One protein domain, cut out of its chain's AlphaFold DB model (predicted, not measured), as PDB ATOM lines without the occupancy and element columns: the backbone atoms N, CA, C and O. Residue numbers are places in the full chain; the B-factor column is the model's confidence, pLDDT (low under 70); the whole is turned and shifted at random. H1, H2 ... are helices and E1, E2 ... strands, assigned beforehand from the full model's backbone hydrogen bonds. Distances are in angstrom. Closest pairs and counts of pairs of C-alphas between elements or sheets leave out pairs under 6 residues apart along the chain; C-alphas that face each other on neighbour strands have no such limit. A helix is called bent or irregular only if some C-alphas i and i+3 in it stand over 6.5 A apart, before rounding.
ATOM      1  N   ILE A 217     -26.425  53.763 -48.293       96.12
ATOM      2  CA  ILE A 217     -25.308  52.996 -47.745       96.12
ATOM      3  C   ILE A 217     -25.005  53.547 -46.362       96.12
ATOM      4  O   ILE A 217     -24.575  54.697 -46.213       96.12
ATOM      5  N   LEU A 218     -25.258  52.722 -45.361       94.56
ATOM      6  CA  LEU A 218     -25.218  53.095 -43.960       94.56
ATOM      7  C   LEU A 218     -24.184  52.257 -43.209       94.56
ATOM      8  O   LEU A 218     -23.614  51.295 -43.727       94.56
ATOM      9  N   VAL A 219     -23.937  52.672 -41.979       90.75
ATOM     10  CA  VAL A 219     -23.103  52.001 -40.991       90.75
ATOM     11  C   VAL A 219     -23.725  52.220 -39.615       90.75
ATOM     12  O   VAL A 219     -24.491  53.165 -39.418       90.75
ATOM     13  N   ASN A 220     -23.402  51.362 -38.654       85.19
ATOM     14  CA  ASN A 220     -23.718  51.652 -37.259       85.19
ATOM     15  C   ASN A 220     -22.854  52.803 -36.745       85.19
ATOM     16  O   ASN A 220     -21.677  52.904 -37.087       85.19
ATOM     17  N   SER A 221     -23.433  53.630 -35.885       83.44
ATOM     18  CA  SER A 221     -22.707  54.629 -35.115       83.44
ATOM     19  C   SER A 221     -21.645  53.952 -34.252       83.44
ATOM     20  O   SER A 221     -21.918  52.934 -33.613       83.44
ATOM     21  N   ASP A 222     -20.451  54.541 -34.182       76.25
ATOM     22  CA  ASP A 222     -19.343  54.033 -33.359       76.25
ATOM     23  C   ASP A 222     -19.729  53.916 -31.869       76.25
ATOM     24  O   ASP A 222     -19.193  53.085 -31.132       76.25
ATOM     25  N   ASP A 223     -20.703  54.716 -31.428       73.94
ATOM     26  CA  ASP A 223     -21.198  54.729 -30.054       73.94
ATOM     27  C   ASP A 223     -21.992  53.448 -29.696       73.94
ATOM     28  O   ASP A 223     -22.155  53.142 -28.511       73.94
ATOM     29  N   CYS A 224     -22.452  52.647 -30.675       70.81
ATOM     30  CA  CYS A 224     -23.282  51.450 -30.439       70.81
ATOM     31  C   CYS A 224     -22.564  50.332 -29.665       70.81
ATOM     32  O   CYS A 224     -23.171  49.339 -29.264       70.81
ATOM     33  N   VAL A 225     -21.263  50.487 -29.426       66.75
ATOM     34  CA  VAL A 225     -20.422  49.550 -28.680       66.75
ATOM     35  C   VAL A 225     -20.924  49.285 -27.249       66.75
ATOM     36  O   VAL A 225     -20.752  48.194 -26.706       66.75
ATOM     37  N   TYR A 226     -21.603  50.258 -26.645       64.00
ATOM     38  CA  TYR A 226     -22.180  50.166 -25.300       64.00
ATOM     39  C   TYR A 226     -23.555  49.498 -25.265       64.00
ATOM     40  O   TYR A 226     -24.090  49.240 -24.186       64.00
ATOM     41  N   ALA A 227     -24.142  49.243 -26.432       59.91
ATOM     42  CA  ALA A 227     -25.528  48.833 -26.539       59.91
ATOM     43  C   ALA A 227     -25.749  47.384 -26.072       59.91
ATOM     44  O   ALA A 227     -26.884  47.034 -25.765       59.91
ATOM     45  N   GLY A 228     -24.671  46.582 -25.946       51.69
ATOM     46  CA  GLY A 228     -24.471  45.408 -25.067       51.69
ATOM     47  C   GLY A 228     -25.449  44.219 -25.133       51.69
ATOM     48  O   GLY A 228     -25.096  43.123 -24.705       51.69
ATOM     49  N   GLN A 229     -26.656  44.418 -25.652       41.44
ATOM     50  CA  GLN A 229     -27.796  43.511 -25.763       41.44
ATOM     51  C   GLN A 229     -28.849  44.009 -26.772       41.44
ATOM     52  O   GLN A 229     -29.706  43.225 -27.178       41.44
ATOM     53  N   THR A 230     -28.828  45.271 -27.212       38.84
ATOM     54  CA  THR A 230     -29.794  45.762 -28.204       38.84
ATOM     55  C   THR A 230     -29.334  45.369 -29.602       38.84
ATOM     56  O   THR A 230     -28.528  46.064 -30.210       38.84
ATOM     57  N   LYS A 231     -29.819  44.215 -30.072       47.44
ATOM     58  CA  LYS A 231     -29.834  43.802 -31.483       47.44
ATOM     59  C   LYS A 231     -28.556  44.183 -32.243       47.44
ATOM     60  O   LYS A 231     -28.524  45.107 -33.047       47.44
ATOM     61  N   GLY A 232     -27.469  43.483 -31.933       44.06
ATOM     62  CA  GLY A 232     -26.310  43.492 -32.813       44.06
ATOM     63  C   GLY A 232     -26.671  42.803 -34.125       44.06
ATOM     64  O   GLY A 232     -27.516  41.903 -34.149       44.06
ATOM     65  N   PHE A 233     -25.995  43.182 -35.204       51.41
ATOM     66  CA  PHE A 233     -25.848  42.266 -36.325       51.41
ATOM     67  C   PHE A 233     -25.378  40.889 -35.814       51.41
ATOM     68  O   PHE A 233     -24.688  40.805 -34.790       51.41
ATOM     69  N   ASN A 234     -25.728  39.814 -36.525       54.00
ATOM     70  CA  ASN A 234     -25.168  38.487 -36.261       54.00
ATOM     71  C   ASN A 234     -23.629  38.540 -36.147       54.00
ATOM     72  O   ASN A 234     -22.993  39.447 -36.688       54.00
ATOM     73  N   CYS A 235     -23.018  37.548 -35.481       56.06
ATOM     74  CA  CYS A 235     -21.559  37.448 -35.261       56.06
ATOM     75  C   CYS A 235     -20.694  37.607 -36.528       56.06
ATOM     76  O   CYS A 235     -19.485  37.829 -36.442       56.06
ATOM     77  N   ASP A 236     -21.333  37.504 -37.684       68.06
ATOM     78  CA  ASP A 236     -20.784  37.538 -39.025       68.06
ATOM     79  C   ASP A 236     -20.624  38.968 -39.581       68.06
ATOM     80  O   ASP A 236     -20.003  39.159 -40.622       68.06
ATOM     81  N   TYR A 237     -21.159  40.000 -38.920       75.25
ATOM     82  CA  TYR A 237     -20.938  41.397 -39.309       75.25
ATOM     83  C   TYR A 237     -19.658  41.966 -38.697       75.25
ATOM     84  O   TYR A 237     -19.348  41.767 -37.520       75.25
ATOM     85  N   GLU A 238     -18.919  42.714 -39.506       76.00
ATOM     86  CA  GLU A 238     -17.747  43.454 -39.064       76.00
ATOM     87  C   GLU A 238     -18.157  44.861 -38.622       76.00
ATOM     88  O   GLU A 238     -18.763  45.615 -39.382       76.00
ATOM     89  N   SER A 239     -17.844  45.222 -37.374       74.19
ATOM     90  CA  SER A 239     -18.167  46.552 -36.848       74.19
ATOM     91  C   SER A 239     -17.548  47.646 -37.721       74.19
ATOM     92  O   SER A 239     -16.368  47.584 -38.062       74.19
ATOM     93  N   GLY A 240     -18.348  48.647 -38.087       79.25
ATOM     94  CA  GLY A 240     -17.934  49.727 -38.985       79.25
ATOM     95  C   GLY A 240     -17.950  49.386 -40.483       79.25
ATOM     96  O   GLY A 240     -17.630  50.264 -41.288       79.25
ATOM     97  N   ALA A 241     -18.320  48.161 -40.878       85.50
ATOM     98  CA  ALA A 241     -18.483  47.802 -42.286       85.50
ATOM     99  C   ALA A 241     -19.743  48.448 -42.898       85.50
ATOM    100  O   ALA A 241     -20.757  48.600 -42.219       85.50
ATOM    101  N   PRO A 242     -19.715  48.842 -44.181       92.00
ATOM    102  CA  PRO A 242     -20.886  49.402 -44.841       92.00
ATOM    103  C   PRO A 242     -21.948  48.337 -45.130       92.00
ATOM    104  O   PRO A 242     -21.645  47.179 -45.424       92.00
ATOM    105  N   PHE A 243     -23.206  48.767 -45.161       92.62
ATOM    106  CA  PHE A 243     -24.327  47.960 -45.627       92.62
ATOM    107  C   PHE A 243     -25.324  48.804 -46.425       92.62
ATOM    108  O   PHE A 243     -25.372  50.023 -46.292       92.62
ATOM    109  N   VAL A 244     -26.137  48.156 -47.259       94.56
ATOM    110  CA  VAL A 244     -27.226  48.812 -48.000       94.56
ATOM    111  C   VAL A 244     -28.524  48.635 -47.235       94.56
ATOM    112  O   VAL A 244     -28.940  47.500 -46.994       94.56
ATOM    113  N   ALA A 245     -29.177  49.737 -46.882       94.19
ATOM    114  CA  ALA A 245     -30.513  49.715 -46.303       94.19
ATOM    115  C   ALA A 245     -31.563  49.393 -47.374       94.19
ATOM    116  O   ALA A 245     -31.468  49.852 -48.508       94.19
ATOM    117  N   VAL A 246     -32.582  48.614 -47.028       92.50
ATOM    118  CA  VAL A 246     -33.655  48.207 -47.952       92.50
ATOM    119  C   VAL A 246     -35.018  48.654 -47.452       92.50
ATOM    120  O   VAL A 246     -35.849  49.099 -48.237       92.50
ATOM    121  N   SER A 247     -35.254  48.573 -46.149       89.94
ATOM    122  CA  SER A 247     -36.482  49.079 -45.542       89.94
ATOM    123  C   SER A 247     -36.261  49.391 -44.073       89.94
ATOM    124  O   SER A 247     -35.436  48.753 -43.424       89.94
ATOM    125  N   PHE A 248     -37.057  50.313 -43.545       87.88
ATOM    126  CA  PHE A 248     -37.029  50.714 -42.144       87.88
ATOM    127  C   PHE A 248     -38.384  50.426 -41.502       87.88
ATOM    128  O   PHE A 248     -39.426  50.679 -42.105       87.88
ATOM    129  N   MET A 249     -38.366  49.918 -40.278       84.69
ATOM    130  CA  MET A 249     -39.533  49.753 -39.418       84.69
ATOM    131  C   MET A 249     -39.278  50.450 -38.076       84.69
ATOM    132  O   MET A 249     -38.192  50.278 -37.531       84.69
ATOM    133  N   PRO A 250     -40.229  51.219 -37.518       77.81
ATOM    134  CA  PRO A 250     -41.435  51.713 -38.181       77.81
ATOM    135  C   PRO A 250     -41.097  52.667 -39.343       77.81
ATOM    136  O   PRO A 250     -40.133  53.428 -39.268       77.81
ATOM    137  N   ASP A 251     -41.906  52.652 -40.405       73.94
ATOM    138  CA  ASP A 251     -41.887  53.705 -41.426       73.94
ATOM    139  C   ASP A 251     -42.872  54.840 -41.066       73.94
ATOM    140  O   ASP A 251     -43.605  54.768 -40.077       73.94
ATOM    141  N   ALA A 252     -42.908  55.904 -41.874       66.12
ATOM    142  CA  ALA A 252     -43.798  57.051 -41.660       66.12
ATOM    143  C   ALA A 252     -45.305  56.712 -41.753       66.12
ATOM    144  O   ALA A 252     -46.145  57.556 -41.438       66.12
ATOM    145  N   THR A 253     -45.659  55.516 -42.233       59.84
ATOM    146  CA  THR A 253     -47.038  55.065 -42.465       59.84
ATOM    147  C   THR A 253     -47.593  54.201 -41.337       59.84
ATOM    148  O   THR A 253     -48.799  53.938 -41.316       59.84
ATOM    149  N   VAL A 254     -46.762  53.790 -40.373       59.22
ATOM    150  CA  VAL A 254     -47.211  52.931 -39.274       59.22
ATOM    151  C   VAL A 254     -48.128  53.692 -38.314       59.22
ATOM    152  O   VAL A 254     -47.711  54.519 -37.505       59.22
ATOM    153  N   SER A 255     -49.405  53.322 -38.360       47.88
ATOM    154  CA  SER A 255     -50.404  53.564 -37.326       47.88
ATOM    155  C   SER A 255     -50.282  52.501 -36.226       47.88
ATOM    156  O   SER A 255     -50.603  51.347 -36.487       47.88
ATOM    157  N   SER A 256     -49.855  52.894 -35.020       47.09
ATOM    158  CA  SER A 256     -50.023  52.182 -33.732       47.09
ATOM    159  C   SER A 256     -49.706  50.669 -33.688       47.09
ATOM    160  O   SER A 256     -50.495  49.860 -34.168       47.09
ATOM    161  N   GLY A 257     -48.628  50.265 -32.999       49.88
ATOM    162  CA  GLY A 257     -48.441  48.864 -32.565       49.88
ATOM    163  C   GLY A 257     -47.000  48.341 -32.494       49.88
ATOM    164  O   GLY A 257     -46.796  47.222 -32.029       49.88
ATOM    165  N   ILE A 258     -46.023  49.131 -32.938       56.16
ATOM    166  CA  ILE A 258     -44.598  48.771 -32.984       56.16
ATOM    167  C   ILE A 258     -43.915  49.224 -31.695       56.16
ATOM    168  O   ILE A 258     -43.993  50.403 -31.355       56.16
ATOM    169  N   ASP A 259     -43.283  48.290 -30.986       63.12
ATOM    170  CA  ASP A 259     -42.531  48.560 -29.756       63.12
ATOM    171  C   ASP A 259     -41.026  48.755 -30.046       63.12
ATOM    172  O   ASP A 259     -40.615  48.766 -31.211       63.12
ATOM    173  N   SER A 260     -40.172  48.926 -29.025       66.12
ATOM    174  CA  SER A 260     -38.736  49.172 -29.272       66.12
ATOM    175  C   SER A 260     -38.042  48.036 -30.034       66.12
ATOM    176  O   SER A 260     -37.037  48.258 -30.711       66.12
ATOM    177  N   SER A 261     -38.574  46.817 -29.948       66.25
ATOM    178  CA  SER A 261     -38.034  45.652 -30.629       66.25
ATOM    179  C   SER A 261     -38.372  45.652 -32.120       66.25
ATOM    180  O   SER A 261     -37.604  45.102 -32.911       66.25
ATOM    181  N   ASP A 262     -39.438  46.319 -32.550       73.94
ATOM    182  CA  ASP A 262     -39.774  46.412 -33.972       73.94
ATOM    183  C   ASP A 262     -39.072  47.598 -34.669       73.94
ATOM    184  O   ASP A 262     -39.242  47.789 -35.873       73.94
ATOM    185  N   ILE A 263     -38.233  48.362 -33.946       82.00
ATOM    186  CA  ILE A 263     -37.348  49.385 -34.520       82.00
ATOM    187  C   ILE A 263     -36.158  48.697 -35.189       82.00
ATOM    188  O   ILE A 263     -35.153  48.380 -34.545       82.00
ATOM    189  N   ASN A 264     -36.267  48.450 -36.489       85.25
ATOM    190  CA  ASN A 264     -35.228  47.773 -37.243       85.25
ATOM    191  C   ASN A 264     -35.089  48.239 -38.694       85.25
ATOM    192  O   ASN A 264     -36.022  48.764 -39.304       85.25
ATOM    193  N   CYS A 265     -33.897  48.019 -39.240       87.12
ATOM    194  CA  CYS A 265     -33.577  48.189 -40.645       87.12
ATOM    195  C   CYS A 265     -33.329  46.814 -41.257       87.12
ATOM    196  O   CYS A 265     -32.489  46.048 -40.775       87.12
ATOM    197  N   TYR A 266     -34.017  46.532 -42.360       88.69
ATOM    198  CA  TYR A 266     -33.643  45.440 -43.242       88.69
ATOM    199  C   TYR A 266     -32.504  45.898 -44.141       88.69
ATOM    200  O   TYR A 266     -32.603  46.946 -44.784       88.69
ATOM    201  N   CYS A 267     -31.420  45.136 -44.186       91.12
ATOM    202  CA  CYS A 267     -30.221  45.525 -44.913       91.12
ATOM    203  C   CYS A 267     -29.469  44.335 -45.506       91.12
ATOM    204  O   CYS A 267     -29.720  43.183 -45.150       91.12
ATOM    205  N   TYR A 268     -28.526  44.644 -46.400       91.12
ATOM    206  CA  TYR A 268     -27.576  43.690 -46.966       91.12
ATOM    207  C   TYR A 268     -26.130  44.150 -46.769       91.12
ATOM    208  O   TYR A 268     -25.809  45.310 -47.031       91.12
ATOM    209  N   TYR A 269     -25.256  43.227 -46.374       88.56
ATOM    210  CA  TYR A 269     -23.832  43.473 -46.131       88.56
ATOM    211  C   TYR A 269     -22.978  42.258 -46.508       88.56
ATOM    212  O   TYR A 269     -23.500  41.170 -46.756       88.56
ATOM    213  N   PHE A 270     -21.657  42.433 -46.551       86.19
ATOM    214  CA  PHE A 270     -20.719  41.328 -46.744       86.19
ATOM    215  C   PHE A 270     -20.271  40.736 -45.404       86.19
ATOM    216  O   PHE A 270     -19.718  41.443 -44.568       86.19
ATOM    217  N   ASP A 271     -20.469  39.431 -45.231       80.00
ATOM    218  CA  ASP A 271     -20.043  38.672 -44.046       80.00
ATOM    219  C   ASP A 271     -18.504  38.706 -43.872       80.00
ATOM    220  O   ASP A 271     -17.741  38.566 -44.836       80.00
ATOM    221  N   ARG A 272     -18.039  38.890 -42.629       74.31
ATOM    222  CA  ARG A 272     -16.620  38.918 -42.241       74.31
ATOM    223  C   ARG A 272     -15.906  37.575 -42.441       74.31
ATOM    224  O   ARG A 272     -14.723  37.552 -42.781       74.31
ATOM    225  N   PHE A 273     -16.603  36.462 -42.225       71.56
ATOM    226  CA  PHE A 273     -16.111  35.093 -42.392       71.56
ATOM    227  C   PHE A 273     -16.278  34.629 -43.834       71.56
ATOM    228  O   PHE A 273     -15.362  34.051 -44.425       71.56
ATOM    229  N   SER A 274     -17.436  34.927 -44.419       66.38
ATOM    230  CA  SER A 274     -17.760  34.617 -45.809       66.38
ATOM    231  C   SER A 274     -17.632  35.873 -46.659       66.38
ATOM    232  O   SER A 274     -18.620  36.387 -47.176       66.38
ATOM    233  N   GLN A 275     -16.391  36.335 -46.855       66.25
ATOM    234  CA  GLN A 275     -16.049  37.627 -47.471       66.25
ATOM    235  C   GLN A 275     -16.656  37.904 -48.860       66.25
ATOM    236  O   GLN A 275     -16.534  39.022 -49.340       66.25
ATOM    237  N   TYR A 276     -17.311  36.938 -49.501       70.38
ATOM    238  CA  TYR A 276     -17.920  37.057 -50.829       70.38
ATOM    239  C   TYR A 276     -19.426  36.762 -50.840       70.38
ATOM    240  O   TYR A 276     -20.016  36.637 -51.914       70.38
ATOM    241  N   HIS A 277     -20.039  36.584 -49.669       74.94
ATOM    242  CA  HIS A 277     -21.463  36.329 -49.524       74.94
ATOM    243  C   HIS A 277     -22.175  37.605 -49.083       74.94
ATOM    244  O   HIS A 277     -21.770  38.239 -48.110       74.94
ATOM    245  N   LEU A 278     -23.223  37.976 -49.820       81.25
ATOM    246  CA  LEU A 278     -24.114  39.056 -49.426       81.25
ATOM    247  C   LEU A 278     -25.168  38.485 -48.473       81.25
ATOM    248  O   LEU A 278     -26.043  37.727 -48.894       81.25
ATOM    249  N   THR A 279     -25.066  38.850 -47.203       82.12
ATOM    250  CA  THR A 279     -25.973  38.427 -46.134       82.12
ATOM    251  C   THR A 279     -27.052  39.480 -45.941       82.12
ATOM    252  O   THR A 279     -26.771  40.674 -46.027       82.12
ATOM    253  N   SER A 280     -28.287  39.050 -45.677       85.31
ATOM    254  CA  SER A 280     -29.377  39.946 -45.274       85.31
ATOM    255  C   SER A 280     -29.622  39.884 -43.771       85.31
ATOM    256  O   SER A 280     -29.611  38.789 -43.212       85.31
ATOM    257  N   GLU A 281     -29.953  41.012 -43.147       79.62
ATOM    258  CA  GLU A 281     -30.233  41.110 -41.707       79.62
ATOM    259  C   GLU A 281     -31.383  42.087 -41.422       79.62
ATOM    260  O   GLU A 281     -31.593  43.030 -42.181       79.62
ATOM    261  N   VAL A 282     -32.133  41.844 -40.337       73.50
ATOM    262  CA  VAL A 282     -33.317  42.624 -39.902       73.50
ATOM    263  C   VAL A 282     -33.123  43.171 -38.475       73.50
ATOM    264  O   VAL A 282     -34.077  43.540 -37.805       73.50
ATOM    265  N   ASN A 283     -31.907  43.180 -37.935       68.44
ATOM    266  CA  ASN A 283     -31.664  43.512 -36.526       68.44
ATOM    267  C   ASN A 283     -30.841  44.779 -36.319       68.44
ATOM    268  O   ASN A 283     -30.193  44.907 -35.293       68.44
ATOM    269  N   VAL A 284     -30.876  45.741 -37.240       67.12
ATOM    270  CA  VAL A 284     -30.138  46.998 -37.041       67.12
ATOM    271  C   VAL A 284     -31.051  48.066 -36.460       67.12
ATOM    272  O   VAL A 284     -32.050  48.410 -37.085       67.12
ATOM    273  N   HIS A 285     -30.736  48.591 -35.275       80.62
ATOM    274  CA  HIS A 285     -31.559  49.612 -34.628       80.62
ATOM    275  C   HIS A 285     -31.475  50.947 -35.388       80.62
ATOM    276  O   HIS A 285     -30.418  51.569 -35.474       80.62
ATOM    277  N   ASN A 286     -32.603  51.408 -35.930       86.12
ATOM    278  CA  ASN A 286     -32.647  52.537 -36.870       86.12
ATOM    279  C   ASN A 286     -32.031  53.837 -36.346       86.12
ATOM    280  O   ASN A 286     -31.425  54.592 -37.104       86.12
ATOM    281  N   TYR A 287     -32.181  54.104 -35.049       87.00
ATOM    282  CA  TYR A 287     -31.730  55.360 -34.446       87.00
ATOM    283  C   TYR A 287     -30.223  55.411 -34.159       87.00
ATOM    284  O   TYR A 287     -29.703  56.430 -33.691       87.00
ATOM    285  N   ASP A 288     -29.535  54.328 -34.507       87.44
ATOM    286  CA  ASP A 288     -28.104  54.144 -34.331       87.44
ATOM    287  C   ASP A 288     -27.364  54.165 -35.675       87.44
ATOM    288  O   ASP A 288     -26.159  53.944 -35.715       87.44
ATOM    289  N   LEU A 289     -28.066  54.427 -36.780       90.62
ATOM    290  CA  LEU A 289     -27.499  54.396 -38.126       90.62
ATOM    291  C   LEU A 289     -26.887  55.729 -38.533       90.62
ATOM    292  O   LEU A 289     -27.405  56.789 -38.195       90.62
ATOM    293  N   GLU A 290     -25.825  55.689 -39.327       93.69
ATOM    294  CA  GLU A 290     -25.200  56.853 -39.952       93.69
ATOM    295  C   GLU A 290     -24.869  56.562 -41.419       93.69
ATOM    296  O   GLU A 290     -24.665  55.415 -41.812       93.69
ATOM    297  N   TYR A 291     -24.778  57.602 -42.248       96.06
ATOM    298  CA  TYR A 291     -24.266  57.483 -43.606       96.06
ATOM    299  C   TYR A 291     -22.813  57.023 -43.594       96.06
ATOM    300  O   TYR A 291     -21.942  57.648 -42.970       96.06
ATOM    301  N   TYR A 292     -22.533  55.990 -44.381       94.62
ATOM    302  CA  TYR A 292     -21.168  55.581 -44.651       94.62
ATOM    303  C   TYR A 292     -20.485  56.612 -45.560       94.62
ATOM    304  O   TYR A 292     -20.956  56.912 -46.655       94.62
ATOM    305  N   ARG A 293     -19.368  57.180 -45.092       92.06
ATOM    306  CA  ARG A 293     -18.673  58.299 -45.763       92.06
ATOM    307  C   ARG A 293     -17.300  57.948 -46.324       92.06
ATOM    308  O   ARG A 293     -16.710  58.765 -47.024       92.06
ATOM    309  N   LYS A 294     -16.768  56.771 -45.994       90.69
ATOM    310  CA  LYS A 294     -15.471  56.326 -46.514       90.69
ATOM    311  C   LYS A 294     -15.640  55.846 -47.966       90.69
ATOM    312  O   LYS A 294     -16.739  55.442 -48.348       90.69
ATOM    313  N   PRO A 295     -14.580  55.860 -48.788       89.81
ATOM    314  CA  PRO A 295     -14.630  55.252 -50.111       89.81
ATOM    315  C   PRO A 295     -14.997  53.765 -50.027       89.81
ATOM    316  O   PRO A 295     -14.517  53.045 -49.152       89.81
ATOM    317  N   LEU A 296     -15.840  53.299 -50.950       88.38
ATOM    318  CA  LEU A 296     -16.099  51.869 -51.121       88.38
ATOM    319  C   LEU A 296     -14.988  51.272 -51.981       88.38
ATOM    320  O   LEU A 296     -14.760  51.716 -53.108       88.38
ATOM    321  N   THR A 297     -14.314  50.252 -51.466       83.94
ATOM    322  CA  THR A 297     -13.169  49.607 -52.122       83.94
ATOM    323  C   THR A 297     -13.419  48.118 -52.327       83.94
ATOM    324  O   THR A 297     -14.323  47.550 -51.723       83.94
ATOM    325  N   GLY A 298     -12.633  47.475 -53.199       82.19
ATOM    326  CA  GLY A 298     -12.675  46.017 -53.364       82.19
ATOM    327  C   GLY A 298     -14.077  45.494 -53.683       82.19
ATOM    328  O   GLY A 298     -14.720  45.967 -54.635       82.19
ATOM    329  N   LYS A 299     -14.541  44.535 -52.879       83.19
ATOM    330  CA  LYS A 299     -15.902  43.979 -52.944       83.19
ATOM    331  C   LYS A 299     -17.020  44.976 -52.597       83.19
ATOM    332  O   LYS A 299     -18.084  44.915 -53.212       83.19
ATOM    333  N   ASP A 300     -16.781  45.931 -51.696       87.38
ATOM    334  CA  ASP A 300     -17.821  46.820 -51.149       87.38
ATOM    335  C   ASP A 300     -18.372  47.798 -52.191       87.38
ATOM    336  O   ASP A 300     -19.483  48.306 -52.053       87.38
ATOM    337  N   ARG A 301     -17.651  48.015 -53.300       88.38
ATOM    338  CA  ARG A 301     -18.160  48.774 -54.459       88.38
ATOM    339  C   ARG A 301     -19.471  48.211 -55.000       88.38
ATOM    340  O   ARG A 301     -20.287  48.971 -55.517       88.38
ATOM    341  N   PHE A 302     -19.709  46.907 -54.839       90.19
ATOM    342  CA  PHE A 302     -20.974  46.285 -55.213       90.19
ATOM    343  C   PHE A 302     -22.173  46.886 -54.462       90.19
ATOM    344  O   PHE A 302     -23.242  47.036 -55.053       90.19
ATOM    345  N   LEU A 303     -22.000  47.298 -53.199       92.19
ATOM    346  CA  LEU A 303     -23.066  47.892 -52.386       92.19
ATOM    347  C   LEU A 303     -23.631  49.167 -53.023       92.19
ATOM    348  O   LEU A 303     -24.827  49.417 -52.933       92.19
ATOM    349  N   ARG A 304     -22.812  49.938 -53.747       92.00
ATOM    350  CA  ARG A 304     -23.278  51.120 -54.486       92.00
ATOM    351  C   ARG A 304     -24.230  50.760 -55.620       92.00
ATOM    352  O   ARG A 304     -25.283  51.374 -55.753       92.00
ATOM    353  N   ILE A 305     -23.882  49.745 -56.406       89.81
ATOM    354  CA  ILE A 305     -24.698  49.277 -57.535       89.81
ATOM    355  C   ILE A 305     -25.995  48.651 -57.013       89.81
ATOM    356  O   ILE A 305     -27.077  48.909 -57.541       89.81
ATOM    357  N   PHE A 306     -25.900  47.882 -55.927       90.75
ATOM    358  CA  PHE A 306     -27.069  47.325 -55.261       90.75
ATOM    359  C   PHE A 306     -27.974  48.420 -54.676       90.75
ATOM    360  O   PHE A 306     -29.182  48.377 -54.879       90.75
ATOM    361  N   GLY A 307     -27.406  49.446 -54.037       93.50
ATOM    362  CA  GLY A 307     -28.147  50.605 -53.537       93.50
ATOM    363  C   GLY A 307     -28.889  51.362 -54.641       93.50
ATOM    364  O   GLY A 307     -30.065  51.680 -54.480       93.50
ATOM    365  N   LEU A 308     -28.262  51.566 -55.807       92.06
ATOM    366  CA  LEU A 308     -28.926  52.160 -56.976       92.06
ATOM    367  C   LEU A 308     -30.140  51.340 -57.430       92.06
ATOM    368  O   LEU A 308     -31.201  51.912 -57.674       92.06
ATOM    369  N   LYS A 309     -30.012  50.007 -57.480       90.81
ATOM    370  CA  LYS A 309     -31.125  49.099 -57.797       90.81
ATOM    371  C   LYS A 309     -32.271  49.205 -56.785       90.81
ATOM    372  O   LYS A 309     -33.430  49.109 -57.184       90.81
ATOM    373  N   GLN A 310     -31.958  49.376 -55.499       92.38
ATOM    374  CA  GLN A 310     -32.969  49.536 -54.447       92.38
ATOM    375  C   GLN A 310     -33.716  50.870 -54.562       92.38
ATOM    376  O   GLN A 310     -34.927  50.903 -54.362       92.38
ATOM    377  N   LYS A 311     -33.019  51.950 -54.939       91.44
ATOM    378  CA  LYS A 311     -33.636  53.267 -55.179       91.44
ATOM    379  C   LYS A 311     -34.533  53.270 -56.410       91.44
ATOM    380  O   LYS A 311     -35.631  53.819 -56.382       91.44
ATOM    381  N   ASP A 312     -34.065  52.657 -57.492       89.88
ATOM    382  CA  ASP A 312     -34.800  52.547 -58.744       89.88
ATOM    383  C   ASP A 312     -34.550  51.179 -59.385       89.88
ATOM    384  O   ASP A 312     -33.496  50.897 -59.959       89.88
TER     385      ASP A 312
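This is residues 217 to 312 of the 481 residues of an uncharacterized protein of Succinivibrio dextrinosolvens (UniProt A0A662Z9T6). A strongly twisted antiparallel sheet of five strands, order E4 E3 E2 E1 E5, has the long helix H2 packed along one face, over E2: two layers, a helix on one face of a sheet. From the E2-E3 hairpin's long loop, residues 252 to 257 stick out, while small H1 lies off the sheet. The printed part has 96 residues, running E1 H1 E2 E3 E4 E5 H2, of mixed class. It is compact, radius of gyration of the C-alphas 13.5 A, spanning 42 by 34 by 22 A.

Find C-alpha 217 at (-25.308, 52.996, -47.745), where E1, residues 217 to 220, begins. E2 is residues 243 to 249, 16.5 A; E3 264 to 270, 18.5 A; E4 278 to 284, 15.9 A; E5 289 to 291. H1, residues 222 to 227, is only just irregular: C-alphas 223 and 226 are 6.7 A apart. H2, residues 298 to 311, runs 22.3 A to C-alpha 311 at (-33.636, 53.267, -55.179).

E2, E3 and E4 form a meander, each strand the antiparallel neighbour of the one before; look for N 246 and O 266 at 2.8 A, and N 279 and O 269 at 2.8 A. E1 pairs with E2 through N 218 and O 243, 2.9 A, and with E5 through N 219 and O 290, 2.8 A. H2 is on the sheet at a height of 7.7 A, along E2 at 8 degrees on the local plane; their closest C-alphas, Val 244 and Gly 307, are 5.9 A apart. H1 is not on the sheet. Of O i to N i+4 pairs, H2 has 6 of 10 within hydrogen-bond range and H1 0 of 2, against 2 of 3 O i to N i+3 pairs in H1.

The two farthest C-alphas, Ser 256 and Gly 298, are 42.6 A apart. The printed part has no cut; the links H1 to E2 and E2 to E3 are long. Look for pLDDT under 70 at residues 225 to 236, 252 to 261, 274 to 275 and 283 to 284.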